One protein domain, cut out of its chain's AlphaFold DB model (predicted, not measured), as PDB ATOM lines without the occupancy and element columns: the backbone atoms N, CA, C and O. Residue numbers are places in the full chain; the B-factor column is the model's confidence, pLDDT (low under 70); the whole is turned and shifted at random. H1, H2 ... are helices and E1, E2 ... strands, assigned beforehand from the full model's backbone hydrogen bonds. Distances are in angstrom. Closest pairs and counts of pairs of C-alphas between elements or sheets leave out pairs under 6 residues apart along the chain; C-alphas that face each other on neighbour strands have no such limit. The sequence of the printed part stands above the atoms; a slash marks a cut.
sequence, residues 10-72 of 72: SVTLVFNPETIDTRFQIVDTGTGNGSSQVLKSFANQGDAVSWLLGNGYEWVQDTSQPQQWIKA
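This is residues 10 to 72 of the 72 residues of an uncharacterized protein of Cyanothece sp. (strain PCC 7425 / ATCC 29141) (UniProt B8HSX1). Picture a strongly twisted sheet of five strands that bends part of the way round one short helix, H1, which covers one of its faces; no named helix lies on the other face. On one side of the sheet is the row E1, E2 and E3, and from E1 it goes on into the hairpin of E4 and E5, whose strands run at a marked angle to that row. You have 63 printed residues with one named helix and five named strands, in the chain order E1, E2, E3, H1, E4, E5; the sheet's order is E3, E2, E1, E5, E4, all antiparallel, and the class is mixed, helices and strands. The whole is compact, with a radius of gyration of the C-alphas of 11.3 A, and rounded, with spans of 29 by 25 by 22 A.

Start at the inner strand E1, residues 10 to 15. Beside it runs E2, residues 24 to 28, antiparallel at 154 degrees, with N 14 and O 25 within hydrogen-bond range at 2.8 A. Next comes the edge strand E3, residues 37 to 42, antiparallel to E2 at 157 degrees; look at N 26 and O 40, 2.8 A. E1, E2 and E3 form a meander, each strand the antiparallel neighbour of the one before; E1 and E2 are a hairpin, and so are E2 and E3. On the other side of E1 find E5, residues 68 to 71, antiparallel at 143 degrees, with N 11 and O 69 at 2.8 A. The other edge strand, E4, residues 58 to 60, forms a hairpin with E5 at 138 degrees, with N 58 and O 70 at 2.8 A. E3 is apart from E4 and E5. H1, residues 45 to 54, is on the sheet, giving two layers, a helix on one face of a sheet. Its closest C-alphas to E3 are Ala 48 and Phe 42, 6.0 A; to E2, Gln 45 and Phe 24, 6.1 A; to E5, Leu 52 and Trp 69, 7.7 A. Every O i to N i+4 pair in H1 is within hydrogen-bond range.

Find C-alpha 10 at (455.665, 453.636, 401.200); from there E1 runs 16.8 A to C-alpha 15. E2 measures 13.2 A and E3 14.8 A. H1 begins at C-alpha 45, (471.904, 448.115, 406.583), and runs 14.0 A. E4 is 6.3 A long; E5 runs 10.4 A and ends at C-alpha 71, (456.100, 458.569, 405.569).

The C-alphas of Glu 18 and Ala 72, the two farthest apart, are 32.4 A from each other. The printed part has no cut and no long link. Mean pLDDT of the printed part is 83.5; look for values under 70 at residues 30 to 35 and 61 to 66.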
ATOM      1  N   SER A  10     455.213 454.938 400.712       86.38
ATOM      2  CA  SER A  10     455.665 453.636 401.200       86.38
ATOM      3  C   SER A  10     456.968 453.253 400.518       86.38
ATOM      4  O   SER A  10     457.095 453.372 399.301       86.38
ATOM      5  N   VAL A  11     457.938 452.778 401.291       89.62
ATOM      6  CA  VAL A  11     459.221 452.290 400.788       89.62
ATOM      7  C   VAL A  11     459.570 450.949 401.430       89.62
ATOM      8  O   VAL A  11     459.118 450.625 402.525       89.62
ATOM      9  N   THR A  12     460.398 450.167 400.751       89.50
ATOM     10  CA  THR A  12     460.867 448.856 401.200       89.50
ATOM     11  C   THR A  12     462.385 448.828 401.171       89.50
ATOM     12  O   THR A  12     463.004 449.322 400.229       89.50
ATOM     13  N   LEU A  13     462.995 448.224 402.188       89.25
ATOM     14  CA  LEU A  13     464.424 447.933 402.186       89.25
ATOM     15  C   LEU A  13     464.671 446.577 401.512       89.25
ATOM     16  O   LEU A  13     464.260 445.537 402.024       89.25
ATOM     17  N   VAL A  14     465.355 446.587 400.371       89.62
ATOM     18  CA  VAL A  14     465.699 445.397 399.583       89.62
ATOM     19  C   VAL A  14     467.184 445.086 399.739       89.62
ATOM     20  O   VAL A  14     468.023 445.986 399.698       89.62
ATOM     21  N   PHE A  15     467.513 443.805 399.899       89.94
ATOM     22  CA  PHE A  15     468.889 443.324 399.936       89.94
ATOM     23  C   PHE A  15     469.273 442.667 398.601       89.94
ATOM     24  O   PHE A  15     468.654 441.682 398.207       89.94
ATOM     25  N   ASN A  16     470.296 443.194 397.922       89.31
ATOM     26  CA  ASN A  16     470.880 442.635 396.702       89.31
ATOM     27  C   ASN A  16     472.360 442.251 396.931       89.31
ATOM     28  O   ASN A  16     473.231 443.123 396.880       89.31
ATOM     29  N   PRO A  17     472.677 440.961 397.137       88.19
ATOM     30  CA  PRO A  17     474.035 440.518 397.453       88.19
ATOM     31  C   PRO A  17     475.033 440.663 396.294       88.19
ATOM     32  O   PRO A  17     476.237 440.614 396.535       88.19
ATOM     33  N   GLU A  18     474.573 440.855 395.056       92.00
ATOM     34  CA  GLU A  18     475.442 440.927 393.872       92.00
ATOM     35  C   GLU A  18     476.183 442.267 393.754       92.00
ATOM     36  O   GLU A  18     477.181 442.368 393.045       92.00
ATOM     37  N   THR A  19     475.727 443.302 394.470       88.88
ATOM     38  CA  THR A  19     476.296 444.657 394.390       88.88
ATOM     39  C   THR A  19     476.816 445.116 395.747       88.88
ATOM     40  O   THR A  19     476.138 445.817 396.484       88.88
ATOM     41  N   ILE A  20     478.041 444.720 396.104       89.69
ATOM     42  CA  ILE A  20     478.630 444.919 397.445       89.69
ATOM     43  C   ILE A  20     478.496 446.368 397.956       89.69
ATOM     44  O   ILE A  20     478.133 446.557 399.118       89.69
ATOM     45  N   ASP A  21     478.721 447.366 397.099       89.56
ATOM     46  CA  ASP A  21     478.677 448.791 397.464       89.56
ATOM     47  C   ASP A  21     477.251 449.364 397.572       89.56
ATOM     48  O   ASP A  21     477.041 450.420 398.169       89.56
ATOM     49  N   THR A  22     476.254 448.668 397.020       92.25
ATOM     50  CA  THR A  22     474.850 449.111 396.939       92.25
ATOM     51  C   THR A  22     473.858 448.029 397.361       92.25
ATOM     52  O   THR A  22     472.700 448.047 396.943       92.25
ATOM     53  N   ARG A  23     474.305 447.076 398.184       92.00
ATOM     54  CA  ARG A  23     473.556 445.858 398.516       92.00
ATOM     55  C   ARG A  23     472.298 446.098 399.336       92.00
ATOM     56  O   ARG A  23     471.477 445.201 399.420       92.00
ATOM     57  N   PHE A  24     472.123 447.274 399.928       93.56
ATOM     58  CA  PHE A  24     470.894 447.683 400.600       93.56
ATOM     59  C   PHE A  24     470.244 448.821 399.821       93.56
ATOM     60  O   PHE A  24     470.822 449.898 399.707       93.56
ATOM     61  N   GLN A  25     469.048 448.596 399.289       92.81
ATOM     62  CA  GLN A  25     468.348 449.542 398.426       92.81
ATOM     63  C   GLN A  25     467.019 449.941 399.053       92.81
ATOM     64  O   GLN A  25     466.233 449.082 399.446       92.81
ATOM     65  N   ILE A  26     466.760 451.243 399.135       91.88
ATOM     66  CA  ILE A  26     465.451 451.775 399.502       91.88
ATOM     67  C   ILE A  26     464.635 451.924 398.229       91.88
ATOM     68  O   ILE A  26     464.987 452.712 397.352       91.88
ATOM     69  N   VAL A  27     463.552 451.165 398.141       90.56
ATOM     70  CA  VAL A  27     462.689 451.090 396.967       90.56
ATOM     71  C   VAL A  27     461.334 451.683 397.305       90.56
ATOM     72  O   VAL A  27     460.667 451.203 398.210       90.56
ATOM     73  N   ASP A  28     460.914 452.712 396.583       88.31
ATOM     74  CA  ASP A  28     459.558 453.248 396.682       88.31
ATOM     75  C   ASP A  28     458.555 452.247 396.108       88.31
ATOM     76  O   ASP A  28     458.697 451.795 394.970       88.31
ATOM     77  N   THR A  29     457.553 451.902 396.909       80.06
ATOM     78  CA  THR A  29     456.460 450.985 396.567       80.06
ATOM     79  C   THR A  29     455.098 451.685 396.557       80.06
ATOM     80  O   THR A  29     454.087 451.062 396.236       80.06
ATOM     81  N   GLY A  30     455.050 452.982 396.881       66.88
ATOM     82  CA  GLY A  30     453.824 453.717 397.192       66.88
ATOM     83  C   GLY A  30     453.129 454.402 396.016       66.88
ATOM     84  O   GLY A  30     452.040 454.939 396.195       66.88
ATOM     85  N   THR A  31     453.693 454.415 394.806       54.50
ATOM     86  CA  THR A  31     453.170 455.287 393.734       54.50
ATOM     87  C   THR A  31     452.018 454.721 392.902       54.50
ATOM     88  O   THR A  31     451.623 455.375 391.941       54.50
ATOM     89  N   GLY A  32     451.453 453.547 393.216       49.84
ATOM     90  CA  GLY A  32     450.251 453.006 392.542       49.84
ATOM     91  C   GLY A  32     450.374 452.745 391.024       49.84
ATOM     92  O   GLY A  32     449.512 452.100 390.441       49.84
ATOM     93  N   ASN A  33     451.471 453.174 390.396       51.16
ATOM     94  CA  ASN A  33     451.748 453.118 388.962       51.16
ATOM     95  C   ASN A  33     452.690 451.956 388.596       51.16
ATOM     96  O   ASN A  33     453.320 451.967 387.540       51.16
ATOM     97  N   GLY A  34     452.833 450.966 389.485       53.75
ATOM     98  CA  GLY A  34     453.598 449.738 389.233       53.75
ATOM     99  C   GLY A  34     455.104 449.925 389.017       53.75
ATOM    100  O   GLY A  34     455.773 448.979 388.612       53.75
ATOM    101  N   SER A  35     455.649 451.118 389.271       59.91
ATOM    102  CA  SER A  35     457.063 451.426 389.050       59.91
ATOM    103  C   SER A  35     457.792 451.544 390.384       59.91
ATOM    104  O   SER A  35     457.816 452.606 391.002       59.91
ATOM    105  N   SER A  36     458.389 450.438 390.820       76.75
ATOM    106  CA  SER A  36     459.343 450.432 391.927       76.75
ATOM    107  C   SER A  36     460.574 451.253 391.539       76.75
ATOM    108  O   SER A  36     461.275 450.895 390.592       76.75
ATOM    109  N   GLN A  37     460.850 452.340 392.258       86.94
ATOM    110  CA  GLN A  37     462.036 453.177 392.027       86.94
ATOM    111  C   GLN A  37     463.013 453.068 393.196       86.94
ATOM    112  O   GLN A  37     462.615 453.156 394.356       86.94
ATOM    113  N   VAL A  38     464.303 452.901 392.901       89.75
ATOM    114  CA  VAL A  38     465.351 452.974 393.927       89.75
ATOM    115  C   VAL A  38     465.567 454.441 394.285       89.75
ATOM    116  O   VAL A  38     466.050 455.221 393.468       89.75
ATOM    117  N   LEU A  39     465.221 454.818 395.513       90.31
ATOM    118  CA  LEU A  39     465.432 456.170 396.037       90.31
ATOM    119  C   LEU A  39     466.880 456.380 396.480       90.31
ATOM    120  O   LEU A  39     467.438 457.473 396.358       90.31
ATOM    121  N   LYS A  40     467.482 455.335 397.054       93.44
ATOM    122  CA  LYS A  40     468.805 455.394 397.672       93.44
ATOM    123  C   LYS A  40     469.390 453.991 397.815       93.44
ATOM    124  O   LYS A  40     468.645 453.043 398.055       93.44
ATOM    125  N   SER A  41     470.713 453.882 397.741       93.94
ATOM    126  CA  SER A  41     471.436 452.623 397.936       93.94
ATOM    127  C   SER A  41     472.589 452.794 398.914       93.94
ATOM    128  O   SER A  41     473.190 453.867 398.989       93.94
ATOM    129  N   PHE A  42     472.902 451.724 399.638       94.50
ATOM    130  CA  PHE A  42     473.905 451.686 400.692       94.50
ATOM    131  C   PHE A  42     474.658 450.360 400.687       94.50
ATOM    132  O   PHE A  42     474.103 449.309 400.359       94.50
ATOM    133  N   ALA A  43     475.904 450.397 401.148       93.50
ATOM    134  CA  ALA A  43     476.656 449.188 401.446       93.50
ATOM    135  C   ALA A  43     476.180 448.546 402.759       93.50
ATOM    136  O   ALA A  43     476.214 447.329 402.891       93.50
ATOM    137  N   ASN A  44     475.704 449.306 403.748       93.25
ATOM    138  CA  ASN A  44     475.341 448.748 405.056       93.25
ATOM    139  C   ASN A  44     473.876 448.989 405.407       93.25
ATOM    140  O   ASN A  44     473.309 450.040 405.112       93.25
ATOM    141  N   GLN A  45     473.285 448.024 406.115       90.38
ATOM    142  CA  GLN A  45     471.904 448.115 406.583       90.38
ATOM    143  C   GLN A  45     471.706 449.291 407.543       90.38
ATOM    144  O   GLN A  45     470.701 449.990 407.458       90.38
ATOM    145  N   GLY A  46     472.673 449.529 408.437       92.62
ATOM    146  CA  GLY A  46     472.609 450.623 409.405       92.62
ATOM    147  C   GLY A  46     472.518 451.997 408.739       92.62
ATOM    148  O   GLY A  46     471.736 452.830 409.189       92.62
ATOM    149  N   ASP A  47     473.229 452.207 407.628       94.50
ATOM    150  CA  ASP A  47     473.180 453.463 406.868       94.50
ATOM    151  C   ASP A  47     471.809 453.652 406.203       94.50
ATOM    152  O   ASP A  47     471.236 454.741 406.239       94.50
ATOM    153  N   ALA A  48     471.247 452.566 405.663       92.62
ATOM    154  CA  ALA A  48     469.928 452.570 405.042       92.62
ATOM    155  C   ALA A  48     468.812 452.890 406.048       92.62
ATOM    156  O   ALA A  48     467.973 453.754 405.793       92.62
ATOM    157  N   VAL A  49     468.839 452.247 407.219       91.88
ATOM    158  CA  VAL A  49     467.896 452.510 408.317       91.88
ATOM    159  C   VAL A  49     468.073 453.927 408.866       91.88
ATOM    160  O   VAL A  49     467.087 454.626 409.088       91.88
ATOM    161  N   SER A  50     469.313 454.392 409.029       94.62
ATOM    162  CA  SER A  50     469.586 455.757 409.498       94.62
ATOM    163  C   SER A  50     469.048 456.807 408.526       94.62
ATOM    164  O   SER A  50     468.491 457.816 408.955       94.62
ATOM    165  N   TRP A  51     469.159 456.564 407.216       94.44
ATOM    166  CA  TRP A  51     468.572 457.436 406.202       94.44
ATOM    167  C   TRP A  51     467.043 457.436 406.261       94.44
ATOM    168  O   TRP A  51     466.449 458.509 406.187       94.44
ATOM    169  N   LEU A  52     466.408 456.271 406.427       92.62
ATOM    170  CA  LEU A  52     464.952 456.160 406.566       92.62
ATOM    171  C   LEU A  52     464.446 456.976 407.761       92.62
ATOM    172  O   LEU A  52     463.626 457.878 407.591       92.62
ATOM    173  N   LEU A  53     465.016 456.739 408.943       92.19
ATOM    174  CA  LEU A  53     464.672 457.472 410.163       92.19
ATOM    175  C   LEU A  53     464.934 458.978 410.012       92.19
ATOM    176  O   LEU A  53     464.081 459.797 410.350       92.19
ATOM    177  N   GLY A  54     466.078 459.360 409.435       93.00
ATOM    178  CA  GLY A  54     466.432 460.762 409.193       93.00
ATOM    179  C   GLY A  54     465.533 461.477 408.176       93.00
ATOM    180  O   GLY A  54     465.451 462.702 408.196       93.00
ATOM    181  N   ASN A  55     464.837 460.736 407.307       91.69
ATOM    182  CA  ASN A  55     463.881 461.285 406.341       91.69
ATOM    183  C   ASN A  55     462.425 461.237 406.829       91.69
ATOM    184  O   ASN A  55     461.532 461.634 406.073       91.69
ATOM    185  N   GLY A  56     462.188 460.805 408.072       90.62
ATOM    186  CA  GLY A  56     460.856 460.722 408.671       90.62
ATOM    187  C   GLY A  56     460.060 459.494 408.237       90.62
ATOM    188  O   GLY A  56     458.835 459.542 408.254       90.62
ATOM    189  N   TYR A  57     460.735 458.424 407.806       91.25
ATOM    190  CA  TYR A  57     460.077 457.143 407.589       91.25
ATOM    191  C   TYR A  57     459.976 456.360 408.898       91.25
ATOM    192  O   TYR A  57     460.946 456.246 409.650       91.25
ATOM    193  N   GLU A  58     458.821 455.751 409.117       90.38
ATOM    194  CA  GLU A  58     458.526 454.905 410.265       90.38
ATOM    195  C   GLU A  58     458.380 453.453 409.821       90.38
ATOM    196  O   GLU A  58     457.778 453.164 408.784       90.38
ATOM    197  N   TRP A  59     458.951 452.530 410.596       85.38
ATOM    198  CA  TRP A  59     458.846 451.106 410.304       85.38
ATOM    199  C   TRP A  59     457.422 450.621 410.572       85.38
ATOM    200  O   TRP A  59     456.915 450.741 411.688       85.38
ATOM    201  N   VAL A  60     456.798 450.031 409.555       81.94
ATOM    202  CA  VAL A  60     455.506 449.364 409.690       81.94
ATOM    203  C   VAL A  60     455.781 447.886 409.872       81.94
ATOM    204  O   VAL A  60     456.217 447.191 408.951       81.94
ATOM    205  N   GLN A  61     455.547 447.399 411.084       66.56
ATOM    206  CA  GLN A  61     455.621 445.977 411.369       66.56
ATOM    207  C   GLN A  61     454.379 445.282 410.794       66.56
ATOM    208  O   GLN A  61     453.415 445.017 411.506       66.56
ATOM    209  N   ASP A  62     454.403 444.989 409.496       60.50
ATOM    210  CA  ASP A  62     453.478 444.038 408.883       60.50
ATOM    211  C   ASP A  62     454.158 442.662 408.860       60.50
ATOM    212  O   ASP A  62     455.194 442.460 408.227       60.50
ATOM    213  N   THR A  63     453.601 441.704 409.598       55.03
ATOM    214  CA  THR A  63     454.113 440.328 409.690       55.03
ATOM    215  C   THR A  63     453.943 439.534 408.393       55.03
ATOM    216  O   THR A  63     454.446 438.414 408.302       55.03
ATOM    217  N   SER A  64     453.253 440.094 407.395       57.12
ATOM    218  CA  SER A  64     452.963 439.449 406.114       57.12
ATOM    219  C   SER A  64     453.749 440.012 404.923       57.12
ATOM    220  O   SER A  64     453.712 439.418 403.844       57.12
ATOM    221  N   GLN A  65     454.490 441.116 405.098       56.84
ATOM    222  CA  GLN A  65     455.171 441.823 404.007       56.84
ATOM    223  C   GLN A  65     456.665 442.051 404.301       56.84
ATOM    224  O   GLN A  65     457.080 442.080 405.462       56.84
ATOM    225  N   PRO A  66     457.519 442.190 403.264       65.31
ATOM    226  CA  PRO A  66     458.905 442.625 403.450       65.31
ATOM    227  C   PRO A  66     458.955 443.959 404.207       65.31
ATOM    228  O   PRO A  66     458.007 444.730 404.135       65.31
ATOM    229  N   GLN A  67     460.060 444.235 404.914       75.06
ATOM    230  CA  GLN A  67     460.233 445.418 405.773       75.06
ATOM    231  C   GLN A  67     459.768 446.713 405.086       75.06
ATOM    232  O   GLN A  67     460.496 447.284 404.268       75.06
ATOM    233  N   GLN A  68     458.563 447.159 405.438       84.88
ATOM    234  CA  GLN A  68     457.928 448.351 404.897       84.88
ATOM    235  C   GLN A  68     458.124 449.536 405.831       84.88
ATOM    236  O   GLN A  68     458.109 449.413 407.055       84.88
ATOM    237  N   TRP A  69     458.310 450.692 405.218       89.56
ATOM    238  CA  TRP A  69     458.536 451.958 405.881       89.56
ATOM    239  C   TRP A  69     457.618 452.999 405.259       89.56
ATOM    240  O   TRP A  69     457.546 453.095 404.035       89.56
ATOM    241  N   ILE A  70     456.916 453.771 406.080       87.50
ATOM    242  CA  ILE A  70     455.952 454.767 405.606       87.50
ATOM    243  C   ILE A  70     456.338 456.163 406.057       87.50
ATOM    244  O   ILE A  70     456.908 456.343 407.128       87.50
ATOM    245  N   LYS A  71     455.999 457.151 405.242       85.94
ATOM    246  CA  LYS A  71     456.100 458.569 405.569       85.94
ATOM    247  C   LYS A  71     454.752 459.226 405.293       85.94
ATOM    248  O   LYS A  71     454.259 459.128 404.167       85.94
ATOM    249  N   ALA A  72     454.162 459.831 406.323       74.00
ATOM    250  CA  ALA A  72     452.898 460.570 406.264       74.00
ATOM    251  C   ALA A  72     453.133 462.084 406.177       74.00
ATOM    252  O   ALA A  72     454.186 462.556 406.666       74.00
TER     253      ALA A  72